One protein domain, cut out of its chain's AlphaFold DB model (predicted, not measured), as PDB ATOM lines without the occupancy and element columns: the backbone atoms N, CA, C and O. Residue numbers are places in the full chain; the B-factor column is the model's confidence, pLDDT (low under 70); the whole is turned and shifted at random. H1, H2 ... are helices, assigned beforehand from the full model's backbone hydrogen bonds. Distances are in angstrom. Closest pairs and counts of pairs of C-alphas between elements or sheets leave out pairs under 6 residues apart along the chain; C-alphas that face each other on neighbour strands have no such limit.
ATOM      1  N   ALA A  74     -29.561   1.300  -4.267       89.94
ATOM      2  CA  ALA A  74     -29.374   2.458  -3.393       89.94
ATOM      3  C   ALA A  74     -28.079   2.398  -2.557       89.94
ATOM      4  O   ALA A  74     -27.400   3.405  -2.387       89.94
ATOM      5  N   GLU A  75     -27.716   1.231  -2.017       88.81
ATOM      6  CA  GLU A  75     -26.440   1.069  -1.303       88.81
ATOM      7  C   GLU A  75     -25.243   1.164  -2.264       88.81
ATOM      8  O   GLU A  75     -24.194   1.695  -1.897       88.81
ATOM      9  N   GLU A  76     -25.408   0.669  -3.490       91.31
ATOM     10  CA  GLU A  76     -24.397   0.703  -4.544       91.31
ATOM     11  C   GLU A  76     -24.168   2.127  -5.060       91.31
ATOM     12  O   GLU A  76     -23.023   2.556  -5.197       91.31
ATOM     13  N   GLU A  77     -25.246   2.887  -5.265       93.38
ATOM     14  CA  GLU A  77     -25.200   4.314  -5.578       93.38
ATOM     15  C   GLU A  77     -24.425   5.069  -4.500       93.38
ATOM     16  O   GLU A  77     -23.477   5.780  -4.815       93.38
ATOM     17  N   VAL A  78     -24.765   4.882  -3.220       92.19
ATOM     18  CA  VAL A  78     -24.054   5.556  -2.123       92.19
ATOM     19  C   VAL A  78     -22.565   5.204  -2.129       92.19
ATOM     20  O   VAL A  78     -21.738   6.095  -1.935       92.19
ATOM     21  N   ARG A  79     -22.195   3.938  -2.382       93.38
ATOM     22  CA  ARG A  79     -20.781   3.558  -2.535       93.38
ATOM     23  C   ARG A  79     -20.127   4.333  -3.678       93.38
ATOM     24  O   ARG A  79     -19.105   4.972  -3.457       93.38
ATOM     25  N   PHE A  80     -20.725   4.295  -4.865       94.31
ATOM     26  CA  PHE A  80     -20.197   4.946  -6.062       94.31
ATOM     27  C   PHE A  80     -20.048   6.466  -5.888       94.31
ATOM     28  O   PHE A  80     -19.012   7.039  -6.225       94.31
ATOM     29  N   LEU A  81     -21.050   7.122  -5.300       93.94
ATOM     30  CA  LEU A  81     -21.022   8.558  -5.033       93.94
ATOM     31  C   LEU A  81     -19.950   8.945  -4.010       93.94
ATOM     32  O   LEU A  81     -19.340   9.997  -4.160       93.94
ATOM     33  N   ASN A  82     -19.677   8.096  -3.015       94.50
ATOM     34  CA  ASN A  82     -18.589   8.324  -2.057       94.50
ATOM     35  C   ASN A  82     -17.191   8.191  -2.686       94.50
ATOM     36  O   ASN A  82     -16.217   8.670  -2.110       94.50
ATOM     37  N   GLU A  83     -17.084   7.551  -3.849       94.94
ATOM     38  CA  GLU A  83     -15.854   7.476  -4.643       94.94
ATOM     39  C   GLU A  83     -15.788   8.570  -5.723       94.94
ATOM     40  O   GLU A  83     -14.902   8.549  -6.578       94.94
ATOM     41  N   SER A  84     -16.713   9.533  -5.694       94.44
ATOM     42  CA  SER A  84     -16.744  10.684  -6.596       94.44
ATOM     43  C   SER A  84     -16.427  11.977  -5.841       94.44
ATOM     44  O   SER A  84     -17.009  12.258  -4.795       94.44
ATOM     45  N   ASP A  85     -15.550  12.802  -6.400       95.94
ATOM     46  CA  ASP A  85     -15.177  14.119  -5.888       95.94
ATOM     47  C   ASP A  85     -15.563  15.197  -6.910       95.94
ATOM     48  O   ASP A  85     -15.088  15.214  -8.048       95.94
ATOM     49  N   LEU A  86     -16.461  16.093  -6.494       94.12
ATOM     50  CA  LEU A  86     -17.007  17.159  -7.332       94.12
ATOM     51  C   LEU A  86     -16.066  18.357  -7.466       94.12
ATOM     52  O   LEU A  86     -16.167  19.076  -8.458       94.12
ATOM     53  N   ASP A  87     -15.162  18.561  -6.509       95.25
ATOM     54  CA  ASP A  87     -14.223  19.683  -6.532       95.25
ATOM     55  C   ASP A  87     -13.092  19.404  -7.524       95.25
ATOM     56  O   ASP A  87     -12.653  20.296  -8.252       95.25
ATOM     57  N   THR A  88     -12.650  18.145  -7.587       96.62
ATOM     58  CA  THR A  88     -11.586  17.707  -8.500       96.62
ATOM     59  C   THR A  88     -12.098  17.074  -9.789       96.62
ATOM     60  O   THR A  88     -11.285  16.752 -10.649       96.62
ATOM     61  N   LEU A  89     -13.416  16.910  -9.957       97.19
ATOM     62  CA  LEU A  89     -14.031  16.187 -11.081       97.19
ATOM     63  C   LEU A  89     -13.462  14.771 -11.237       97.19
ATOM     64  O   LEU A  89     -13.151  14.321 -12.343       97.19
ATOM     65  N   THR A  90     -13.316  14.071 -10.114       97.00
ATOM     66  CA  THR A  90     -12.710  12.740 -10.057       97.00
ATOM     67  C   THR A  90     -13.765  11.687  -9.743       97.00
ATOM     68  O   THR A  90     -14.565  11.870  -8.832       97.00
ATOM     69  N   ILE A  91     -13.764  10.569 -10.465       97.38
ATOM     70  CA  ILE A  91     -14.604   9.396 -10.180       97.38
ATOM     71  C   ILE A  91     -13.668   8.198 -10.025       97.38
ATOM     72  O   ILE A  91     -12.899   7.908 -10.935       97.38
ATOM     73  N   MET A  92     -13.678   7.524  -8.872       95.25
ATOM     74  CA  MET A  92     -12.839   6.347  -8.585       95.25
ATOM     75  C   MET A  92     -11.345   6.557  -8.922       95.25
ATOM     76  O   MET A  92     -10.664   5.665  -9.424       95.25
ATOM     77  N   GLY A  93     -10.825   7.766  -8.680       95.06
ATOM     78  CA  GLY A  93      -9.433   8.138  -8.976       95.06
ATOM     79  C   GLY A  93      -9.141   8.550 -10.428       95.06
ATOM     80  O   GLY A  93      -7.987   8.833 -10.740       95.06
ATOM     81  N   VAL A  94     -10.147   8.611 -11.307       96.69
ATOM     82  CA  VAL A  94     -10.027   9.110 -12.687       96.69
ATOM     83  C   VAL A  94     -10.536  10.547 -12.765       96.69
ATOM     84  O   VAL A  94     -11.710  10.805 -12.502       96.69
ATOM     85  N   THR A  95      -9.655  11.484 -13.116       97.56
ATOM     86  CA  THR A  95      -9.955  12.922 -13.183       97.56
ATOM     87  C   THR A  95     -10.334  13.345 -14.599       97.56
ATOM     88  O   THR A  95      -9.552  13.167 -15.531       97.56
ATOM     89  N   PHE A  96     -11.509  13.952 -14.754       96.88
ATOM     90  CA  PHE A  96     -12.017  14.447 -16.036       96.88
ATOM     91  C   PHE A  96     -11.555  15.878 -16.312       96.88
ATOM     92  O   PHE A  96     -11.390  16.682 -15.394       96.88
ATOM     93  N   SER A  97     -11.378  16.228 -17.590       95.50
ATOM     94  CA  SER A  97     -10.885  17.560 -17.967       95.50
ATOM     95  C   SER A  97     -11.946  18.650 -17.808       95.50
ATOM     96  O   SER A  97     -11.624  19.835 -17.697       95.50
ATOM     97  N   ASN A  98     -13.225  18.262 -17.821       95.25
ATOM     98  CA  ASN A  98     -14.352  19.178 -17.785       95.25
ATOM     99  C   ASN A  98     -15.600  18.550 -17.142       95.25
ATOM    100  O   ASN A  98     -15.774  17.332 -17.095       95.25
ATOM    101  N   GLN A  99     -16.512  19.417 -16.692       96.56
ATOM    102  CA  GLN A  99     -17.761  19.006 -16.044       96.56
ATOM    103  C   GLN A  99     -18.664  18.177 -16.961       96.56
ATOM    104  O   GLN A  99     -19.362  17.290 -16.485       96.56
ATOM    105  N   THR A 100     -18.678  18.442 -18.269       96.62
ATOM    106  CA  THR A 100     -19.553  17.719 -19.200       96.62
ATOM    107  C   THR A 100     -19.193  16.238 -19.263       96.62
ATOM    108  O   THR A 100     -20.086  15.398 -19.174       96.62
ATOM    109  N   ASN A 101     -17.909  15.909 -19.375       96.44
ATOM    110  CA  ASN A 101     -17.444  14.524 -19.421       96.44
ATOM    111  C   ASN A 101     -17.596  13.827 -18.065       96.44
ATOM    112  O   ASN A 101     -18.023  12.672 -18.019       96.44
ATOM    113  N   PHE A 102     -17.347  14.557 -16.973       97.62
ATOM    114  CA  PHE A 102     -17.608  14.084 -15.615       97.62
ATOM    115  C   PHE A 102     -19.077  13.668 -15.428       97.62
ATOM    116  O   PHE A 102     -19.356  12.524 -15.074       97.62
ATOM    117  N   TRP A 103     -20.029  14.566 -15.714       97.38
ATOM    118  CA  TRP A 103     -21.456  14.297 -15.513       97.38
ATOM    119  C   TRP A 103     -21.984  13.215 -16.449       97.38
ATOM    120  O   TRP A 103     -22.703  12.331 -15.995       97.38
ATOM    121  N   LYS A 104     -21.568  13.209 -17.722       96.44
ATOM    122  CA  LYS A 104     -21.928  12.133 -18.660       96.44
ATOM    123  C   LYS A 104     -21.512  10.760 -18.138       96.44
ATOM    124  O   LYS A 104     -22.312   9.830 -18.181       96.44
ATOM    125  N   THR A 105     -20.283  10.644 -17.636       96.38
ATOM    126  CA  THR A 105     -19.774   9.379 -17.095       96.38
ATOM    127  C   THR A 105     -20.522   8.989 -15.827       96.38
ATOM    128  O   THR A 105     -21.011   7.866 -15.722       96.38
ATOM    129  N   ARG A 106     -20.672   9.928 -14.883       96.06
ATOM    130  CA  ARG A 106     -21.377   9.692 -13.622       96.06
ATOM    131  C   ARG A 106     -22.815   9.229 -13.852       96.06
ATOM    132  O   ARG A 106     -23.214   8.219 -13.281       96.06
ATOM    133  N   ASP A 107     -23.571   9.924 -14.697       95.81
ATOM    134  CA  ASP A 107     -24.979   9.614 -14.958       95.81
ATOM    135  C   ASP A 107     -25.138   8.283 -15.698       95.81
ATOM    136  O   ASP A 107     -26.033   7.497 -15.384       95.81
ATOM    137  N   SER A 108     -24.243   7.989 -16.648       94.25
ATOM    138  CA  SER A 108     -24.229   6.697 -17.338       94.25
ATOM    139  C   SER A 108     -24.011   5.544 -16.357       94.25
ATOM    140  O   SER A 108     -24.751   4.565 -16.392       94.25
ATOM    141  N   ILE A 109     -23.034   5.672 -15.456       94.44
ATOM    142  CA  ILE A 109     -22.725   4.640 -14.461       94.44
ATOM    143  C   ILE A 109     -23.863   4.487 -13.444       94.44
ATOM    144  O   ILE A 109     -24.226   3.362 -13.099       94.44
ATOM    145  N   LEU A 110     -24.463   5.593 -12.994       94.50
ATOM    146  CA  LEU A 110     -25.630   5.555 -12.110       94.50
ATOM    147  C   LEU A 110     -26.783   4.769 -12.743       94.50
ATOM    148  O   LEU A 110     -27.364   3.915 -12.079       94.50
ATOM    149  N   ASN A 111     -27.076   4.985 -14.028       93.75
ATOM    150  CA  ASN A 111     -28.099   4.203 -14.725       93.75
ATOM    151  C   ASN A 111     -27.761   2.705 -14.726       93.75
ATOM    152  O   ASN A 111     -28.619   1.888 -14.395       93.75
ATOM    153  N   SER A 112     -26.503   2.343 -14.991       90.94
ATOM    154  CA  SER A 112     -26.061   0.945 -14.959       90.94
ATOM    155  C   SER A 112     -26.209   0.300 -13.574       90.94
ATOM    156  O   SER A 112     -26.558  -0.877 -13.490       90.94
ATOM    157  N   ILE A 113     -26.023   1.042 -12.475       92.31
ATOM    158  CA  ILE A 113     -26.282   0.533 -11.112       92.31
ATOM    159  C   ILE A 113     -27.744   0.093 -10.959       92.31
ATOM    160  O   ILE A 113     -28.025  -0.980 -10.419       92.31
ATOM    161  N   TYR A 114     -28.688   0.887 -11.465       89.19
ATOM    162  CA  TYR A 114     -30.113   0.547 -11.421       89.19
ATOM    163  C   TYR A 114     -30.501  -0.593 -12.372       89.19
ATOM    164  O   TYR A 114     -31.542  -1.222 -12.177       89.19
ATOM    165  N   GLU A 115     -29.641  -0.918 -13.336       86.75
ATOM    166  CA  GLU A 115     -29.727  -2.118 -14.176       86.75
ATOM    167  C   GLU A 115     -29.060  -3.351 -13.532       86.75
ATOM    168  O   GLU A 115     -29.140  -4.456 -14.068       86.75
ATOM    169  N   GLY A 116     -28.456  -3.194 -12.347       82.38
ATOM    170  CA  GLY A 116     -27.825  -4.266 -11.575       82.38
ATOM    171  C   GLY A 116     -26.311  -4.379 -11.756       82.38
ATOM    172  O   GLY A 116     -25.735  -5.392 -11.356       82.38
ATOM    173  N   ALA A 117     -25.660  -3.378 -12.353       86.25
ATOM    174  CA  ALA A 117     -24.208  -3.340 -12.459       86.25
ATOM    175  C   ALA A 117     -23.543  -3.011 -11.114       86.25
ATOM    176  O   ALA A 117     -24.111  -2.324 -10.262       86.25
ATOM    177  N   HIS A 118     -22.295  -3.461 -10.979       89.31
ATOM    178  CA  HIS A 118     -21.403  -3.102  -9.884       89.31
ATOM    179  C   HIS A 118     -20.182  -2.360 -10.444       89.31
ATOM    180  O   HIS A 118     -19.202  -3.017 -10.799       89.31
ATOM    181  N   PRO A 119     -20.238  -1.019 -10.566       90.00
ATOM    182  CA  PRO A 119     -19.217  -0.254 -11.272       90.00
ATOM    183  C   PRO A 119     -17.844  -0.346 -10.617       90.00
ATOM    184  O   PRO A 119     -17.715  -0.315  -9.387       90.00
ATOM    185  N   SER A 120     -16.827  -0.398 -11.464       92.25
ATOM    186  CA  SER A 120     -15.412  -0.466 -11.137       92.25
ATOM    187  C   SER A 120     -14.644   0.708 -11.750       92.25
ATOM    188  O   SER A 120     -15.135   1.416 -12.628       92.25
ATOM    189  N   GLN A 121     -13.391   0.885 -11.328       94.06
ATOM    190  CA  GLN A 121     -12.501   1.883 -11.923       94.06
ATOM    191  C   GLN A 121     -12.260   1.637 -13.426       94.06
ATOM    192  O   GLN A 121     -12.038   2.595 -14.163       94.06
ATOM    193  N   GLU A 122     -12.313   0.382 -13.893       91.69
ATOM    194  CA  GLU A 122     -12.156   0.050 -15.318       91.69
ATOM    195  C   GLU A 122     -13.323   0.619 -16.141       91.69
ATOM    196  O   GLU A 122     -13.082   1.253 -17.163       91.69
ATOM    197  N   ASP A 123     -14.557   0.544 -15.628       92.44
ATOM    198  CA  ASP A 123     -15.741   1.125 -16.281       92.44
ATOM    199  C   ASP A 123     -15.632   2.658 -16.412       92.44
ATOM    200  O   ASP A 123     -16.010   3.246 -17.428       92.44
ATOM    201  N   VAL A 124     -15.071   3.319 -15.392       94.75
ATOM    202  CA  VAL A 124     -14.807   4.768 -15.422       94.75
ATOM    203  C   VAL A 124     -13.696   5.105 -16.420       94.75
ATOM    204  O   VAL A 124     -13.790   6.103 -17.136       94.75
ATOM    205  N   MET A 125     -12.643   4.285 -16.476       94.75
ATOM    206  CA  MET A 125     -11.524   4.481 -17.395       94.75
ATOM    207  C   MET A 125     -11.951   4.298 -18.853       94.75
ATOM    208  O   MET A 125     -11.552   5.089 -19.700       94.75
ATOM    209  N   ASP A 126     -12.801   3.321 -19.160       92.31
ATOM    210  CA  ASP A 126     -13.319   3.132 -20.516       92.31
ATOM    211  C   ASP A 126     -14.143   4.343 -20.976       92.31
ATOM    212  O   ASP A 126     -13.951   4.847 -22.088       92.31
ATOM    213  N   ALA A 127     -14.986   4.892 -20.094       92.56
ATOM    214  CA  ALA A 127     -15.715   6.129 -20.364       92.56
ATOM    215  C   ALA A 127     -14.773   7.333 -20.555       92.56
ATOM    216  O   ALA A 127     -14.976   8.143 -21.465       92.56
ATOM    217  N   TYR A 128     -13.711   7.435 -19.750       94.94
ATOM    218  CA  TYR A 128     -12.672   8.454 -19.909       94.94
ATOM    219  C   TYR A 128     -11.984   8.350 -21.274       94.94
ATOM    220  O   TYR A 128     -11.922   9.332 -22.013       94.94
ATOM    221  N   ARG A 129     -11.534   7.153 -21.660       92.94
ATOM    222  CA  ARG A 129     -10.879   6.912 -22.955       92.94
ATOM    223  C   ARG A 129     -11.788   7.277 -24.124       92.94
ATOM    224  O   ARG A 129     -11.331   7.855 -25.106       92.94
ATOM    225  N   GLN A 130     -13.084   7.003 -24.013       92.44
ATOM    226  CA  GLN A 130     -14.044   7.369 -25.049       92.44
ATOM    227  C   GLN A 130     -14.264   8.890 -25.149       92.44
ATOM    228  O   GLN A 130     -14.366   9.423 -26.255       92.44
ATOM    229  N   LEU A 131     -14.367   9.595 -24.018       91.44
ATOM    230  CA  LEU A 131     -14.793  11.003 -23.972       91.44
ATOM    231  C   LEU A 131     -13.643  12.021 -23.999       91.44
ATOM    232  O   LEU A 131     -13.857  13.162 -24.410       91.44
ATOM    233  N   GLU A 132     -12.456  11.636 -23.540       91.38
ATOM    234  CA  GLU A 132     -11.278  12.509 -23.422       91.38
ATOM    235  C   GLU A 132     -10.212  12.120 -24.451       91.38
ATOM    236  O   GLU A 132      -9.726  12.960 -25.211       91.38
ATOM    237  N   GLU A 133      -9.897  10.828 -24.548       92.06
ATOM    238  CA  GLU A 133      -8.904  10.313 -25.501       92.06
ATOM    239  C   GLU A 133      -9.501  10.012 -26.882       92.06
ATOM    240  O   GLU A 133      -8.762   9.758 -27.834       92.06
ATOM    241  N   HIS A 134     -10.830  10.084 -27.008       90.25
ATOM    242  CA  HIS A 134     -11.575   9.826 -28.241       90.25
ATOM    243  C   HIS A 134     -11.292   8.436 -28.836       90.25
ATOM    244  O   HIS A 134     -11.353   8.246 -30.055       90.25
ATOM    245  N   VAL A 135     -10.990   7.454 -27.979       87.75
ATOM    246  CA  VAL A 135     -10.804   6.061 -28.390       87.75
ATOM    247  C   VAL A 135     -12.149   5.527 -28.901       87.75
ATOM    248  O   VAL A 135     -13.141   5.569 -28.165       87.75
ATOM    249  N   PRO A 136     -12.225   5.024 -30.146       86.56
ATOM    250  CA  PRO A 136     -13.461   4.473 -30.682       86.56
ATOM    251  C   PRO A 136     -13.946   3.274 -29.864       86.56
ATOM    252  O   PRO A 136     -13.156   2.412 -29.479       86.56
ATOM    253  N   THR A 137     -15.261   3.165 -29.672       84.00
ATOM    254  CA  THR A 137     -15.873   2.059 -28.920       84.00
ATOM    255  C   THR A 137     -15.491   0.686 -29.481       84.00
ATOM    256  O   THR A 137     -15.215  -0.229 -28.712       84.00
ATOM    257  N   ASP A 138     -15.381   0.546 -30.807       85.94
ATOM    258  CA  ASP A 138     -14.969  -0.709 -31.454       85.94
ATOM    259  C   ASP A 138     -13.565  -1.159 -31.025       85.94
ATOM    260  O   ASP A 138     -13.303  -2.356 -30.890       85.94
ATOM    261  N   GLN A 139     -12.665  -0.205 -30.764       86.62
ATOM    262  CA  GLN A 139     -11.323  -0.502 -30.281       86.62
ATOM    263  C   GLN A 139     -11.357  -0.987 -28.827       86.62
ATOM    264  O   GLN A 139     -10.722  -1.994 -28.517       86.62
ATOM    265  N   LEU A 140     -12.145  -0.342 -27.960       84.25
ATOM    266  CA  LEU A 140     -12.336  -0.784 -26.572       84.25
ATOM    267  C   LEU A 140     -12.930  -2.202 -26.515       84.25
ATOM    268  O   LEU A 140     -12.445  -3.056 -25.775       84.25
ATOM    269  N   ILE A 141     -13.921  -2.497 -27.364       84.00
ATOM    270  CA  ILE A 141     -14.522  -3.836 -27.480       84.00
ATOM    271  C   ILE A 141     -13.491  -4.867 -27.960       84.00
ATOM    272  O   ILE A 141     -13.479  -5.998 -27.463       84.00
ATOM    273  N   SER A 142     -12.626  -4.507 -28.913       85.19
ATOM    274  CA  SER A 142     -11.558  -5.393 -29.387       85.19
ATOM    275  C   SER A 142     -10.563  -5.713 -28.271       85.19
ATOM    276  O   SER A 142     -10.274  -6.884 -28.041       85.19
ATOM    277  N   GLU A 143     -10.098  -4.700 -27.535       85.75
ATOM    278  CA  GLU A 143      -9.174  -4.866 -26.403       85.75
ATOM    279  C   GLU A 143      -9.790  -5.735 -25.295       85.75
ATOM    280  O   GLU A 143      -9.138  -6.646 -24.773       85.75
ATOM    281  N   LEU A 144     -11.075  -5.523 -24.992       83.50
ATOM    282  CA  LEU A 144     -11.831  -6.359 -24.062       83.50
ATOM    283  C   LEU A 144     -11.892  -7.813 -24.561       83.50
ATOM    284  O   LEU A 144     -11.615  -8.752 -23.815       83.50
ATOM    285  N   THR A 145     -12.213  -8.013 -25.839       83.06
ATOM    286  CA  THR A 145     -12.314  -9.346 -26.449       83.06
ATOM    287  C   THR A 145     -10.977 -10.080 -26.407       83.06
ATOM    288  O   THR A 145     -10.946 -11.267 -26.080       83.06
ATOM    289  N   ASP A 146      -9.869  -9.392 -26.673       83.56
ATOM    290  CA  ASP A 146      -8.527  -9.968 -26.619       83.56
ATOM    291  C   ASP A 146      -8.117 -10.324 -25.183       83.56
ATOM    292  O   ASP A 146      -7.600 -11.422 -24.944       83.56
ATOM    293  N   LYS A 147      -8.447  -9.473 -24.199       78.50
ATOM    294  CA  LYS A 147      -8.248  -9.752 -22.763       78.50
ATOM    295  C   LYS A 147      -8.945 -11.047 -22.326       78.50
ATOM    296  O   LYS A 147      -8.389 -11.796 -21.521       78.50
ATOM    297  N   TYR A 148     -10.133 -11.337 -22.863       74.81
ATOM    298  CA  TYR A 148     -10.905 -12.540 -22.522       74.81
ATOM    299  C   TYR A 148     -10.636 -13.754 -23.425       74.81
ATOM    300  O   TYR A 148     -10.895 -14.879 -23.000       74.81
ATOM    301  N   ARG A 149     -10.090 -13.568 -24.634       72.44
ATOM    302  CA  ARG A 149      -9.622 -14.660 -25.510       72.44
ATOM    303  C   ARG A 149      -8.225 -15.167 -25.151       72.44
ATOM    304  O   ARG A 149      -7.890 -16.292 -25.503       72.44
ATOM    305  N   GLY A 150      -7.419 -14.371 -24.451       52.91
ATOM    306  CA  GLY A 150      -6.063 -14.720 -24.011       52.91
ATOM    307  C   GLY A 150      -5.970 -15.654 -22.794       52.91
ATOM    308  O   GLY A 150      -5.047 -15.490 -21.994       52.91
ATOM    309  N   ARG A 151      -6.899 -16.606 -22.624       45.97
ATOM    310  CA  ARG A 151      -6.820 -17.685 -21.620       45.97
ATOM    311  C   ARG A 151      -7.051 -19.052 -22.243       45.97
ATOM    312  O   ARG A 151      -8.090 -19.217 -22.915       45.97
TER     313      ARG A 151
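This is residues 74 to 151 of the 151 residues of the protein "Winged helix-turn-helix domain-containing protein" of Lactobacillus sp (UniProt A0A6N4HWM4). The long helix H2 is the middle of a small helical body, with H1 on one side of it and the obliquely set H3 on another, while the looped stretch of residues 83 to 98 folds back on itself in the angle between these three helices. H4 meets H3 near one end, as a V, and its far part sticks out with the tail, residues 142 to 151. The printed part has 78 residues with four named helices, in the order H1, H2, H3, H4, and no named strand; the class is all helix. The whole is compact, with a radius of gyration of the C-alphas of 13.1 A, and spans 37 by 27 by 18 A.

H2, residues 99 to 114, is the longest helix, 22.7 A from first to last C-alpha; it begins with C-alpha 99 at (-17.761, 19.006, -16.044). H1 is residues 74 to 82, 12.3 A long, and begins with C-alpha 74 at (-29.374, 2.458, -3.393). H3 is residues 121 to 131, 15.3 A long. H4 is residues 137 to 149, 18.2 A long, and ends with C-alpha 149 at (-9.622, -14.660, -25.510).

H2 touches H3, with the closest C-alphas, those of Thr 105 and Ala 127, 6.1 A apart. These two run opposite ways at a steep tilt of 46 degrees. H2 only just touches H1, with 3 pairs of C-alphas within 8 A, and does so with residues 110 to 113 alone. Their closest C-alphas are those of Glu 77 and Leu 110, 6.7 A apart. H1 and H2 form a helical hairpin, running opposite ways at a shallow tilt of 25 degrees. H3 and H4 are close but not clearly touching; their closest C-alphas, those of Gln 130 and Thr 137, are 6.8 A apart. They run opposite ways at a shallow tilt of 33 degrees, only just short of steep. H1 is apart from H3 and H4, and H2 is apart from H4. In H1, H2, H3 and H4 every O i to N i+4 pair is within hydrogen-bond range. In the link from H1 to H2, residues 84 to 85 pair antiparallel with residues 90 to 91, which pair antiparallel with residues 94 to 95.

The two C-alphas farthest apart, those of Asp 87 and Arg 151, are 41.0 A apart. Without residues 142 to 151, which stand free, the body spans 32 by 28 by 17 A. The link from H1 to H2 is long, 16 residues; that from H2 to H3 is short, 6 residues, and that from H3 to H4 is tight, 5 residues. The printed part has no cut and ends at residue 151, the chain's last. The mean pLDDT of the printed part is 90.5, and residues 150 to 151 are under 70.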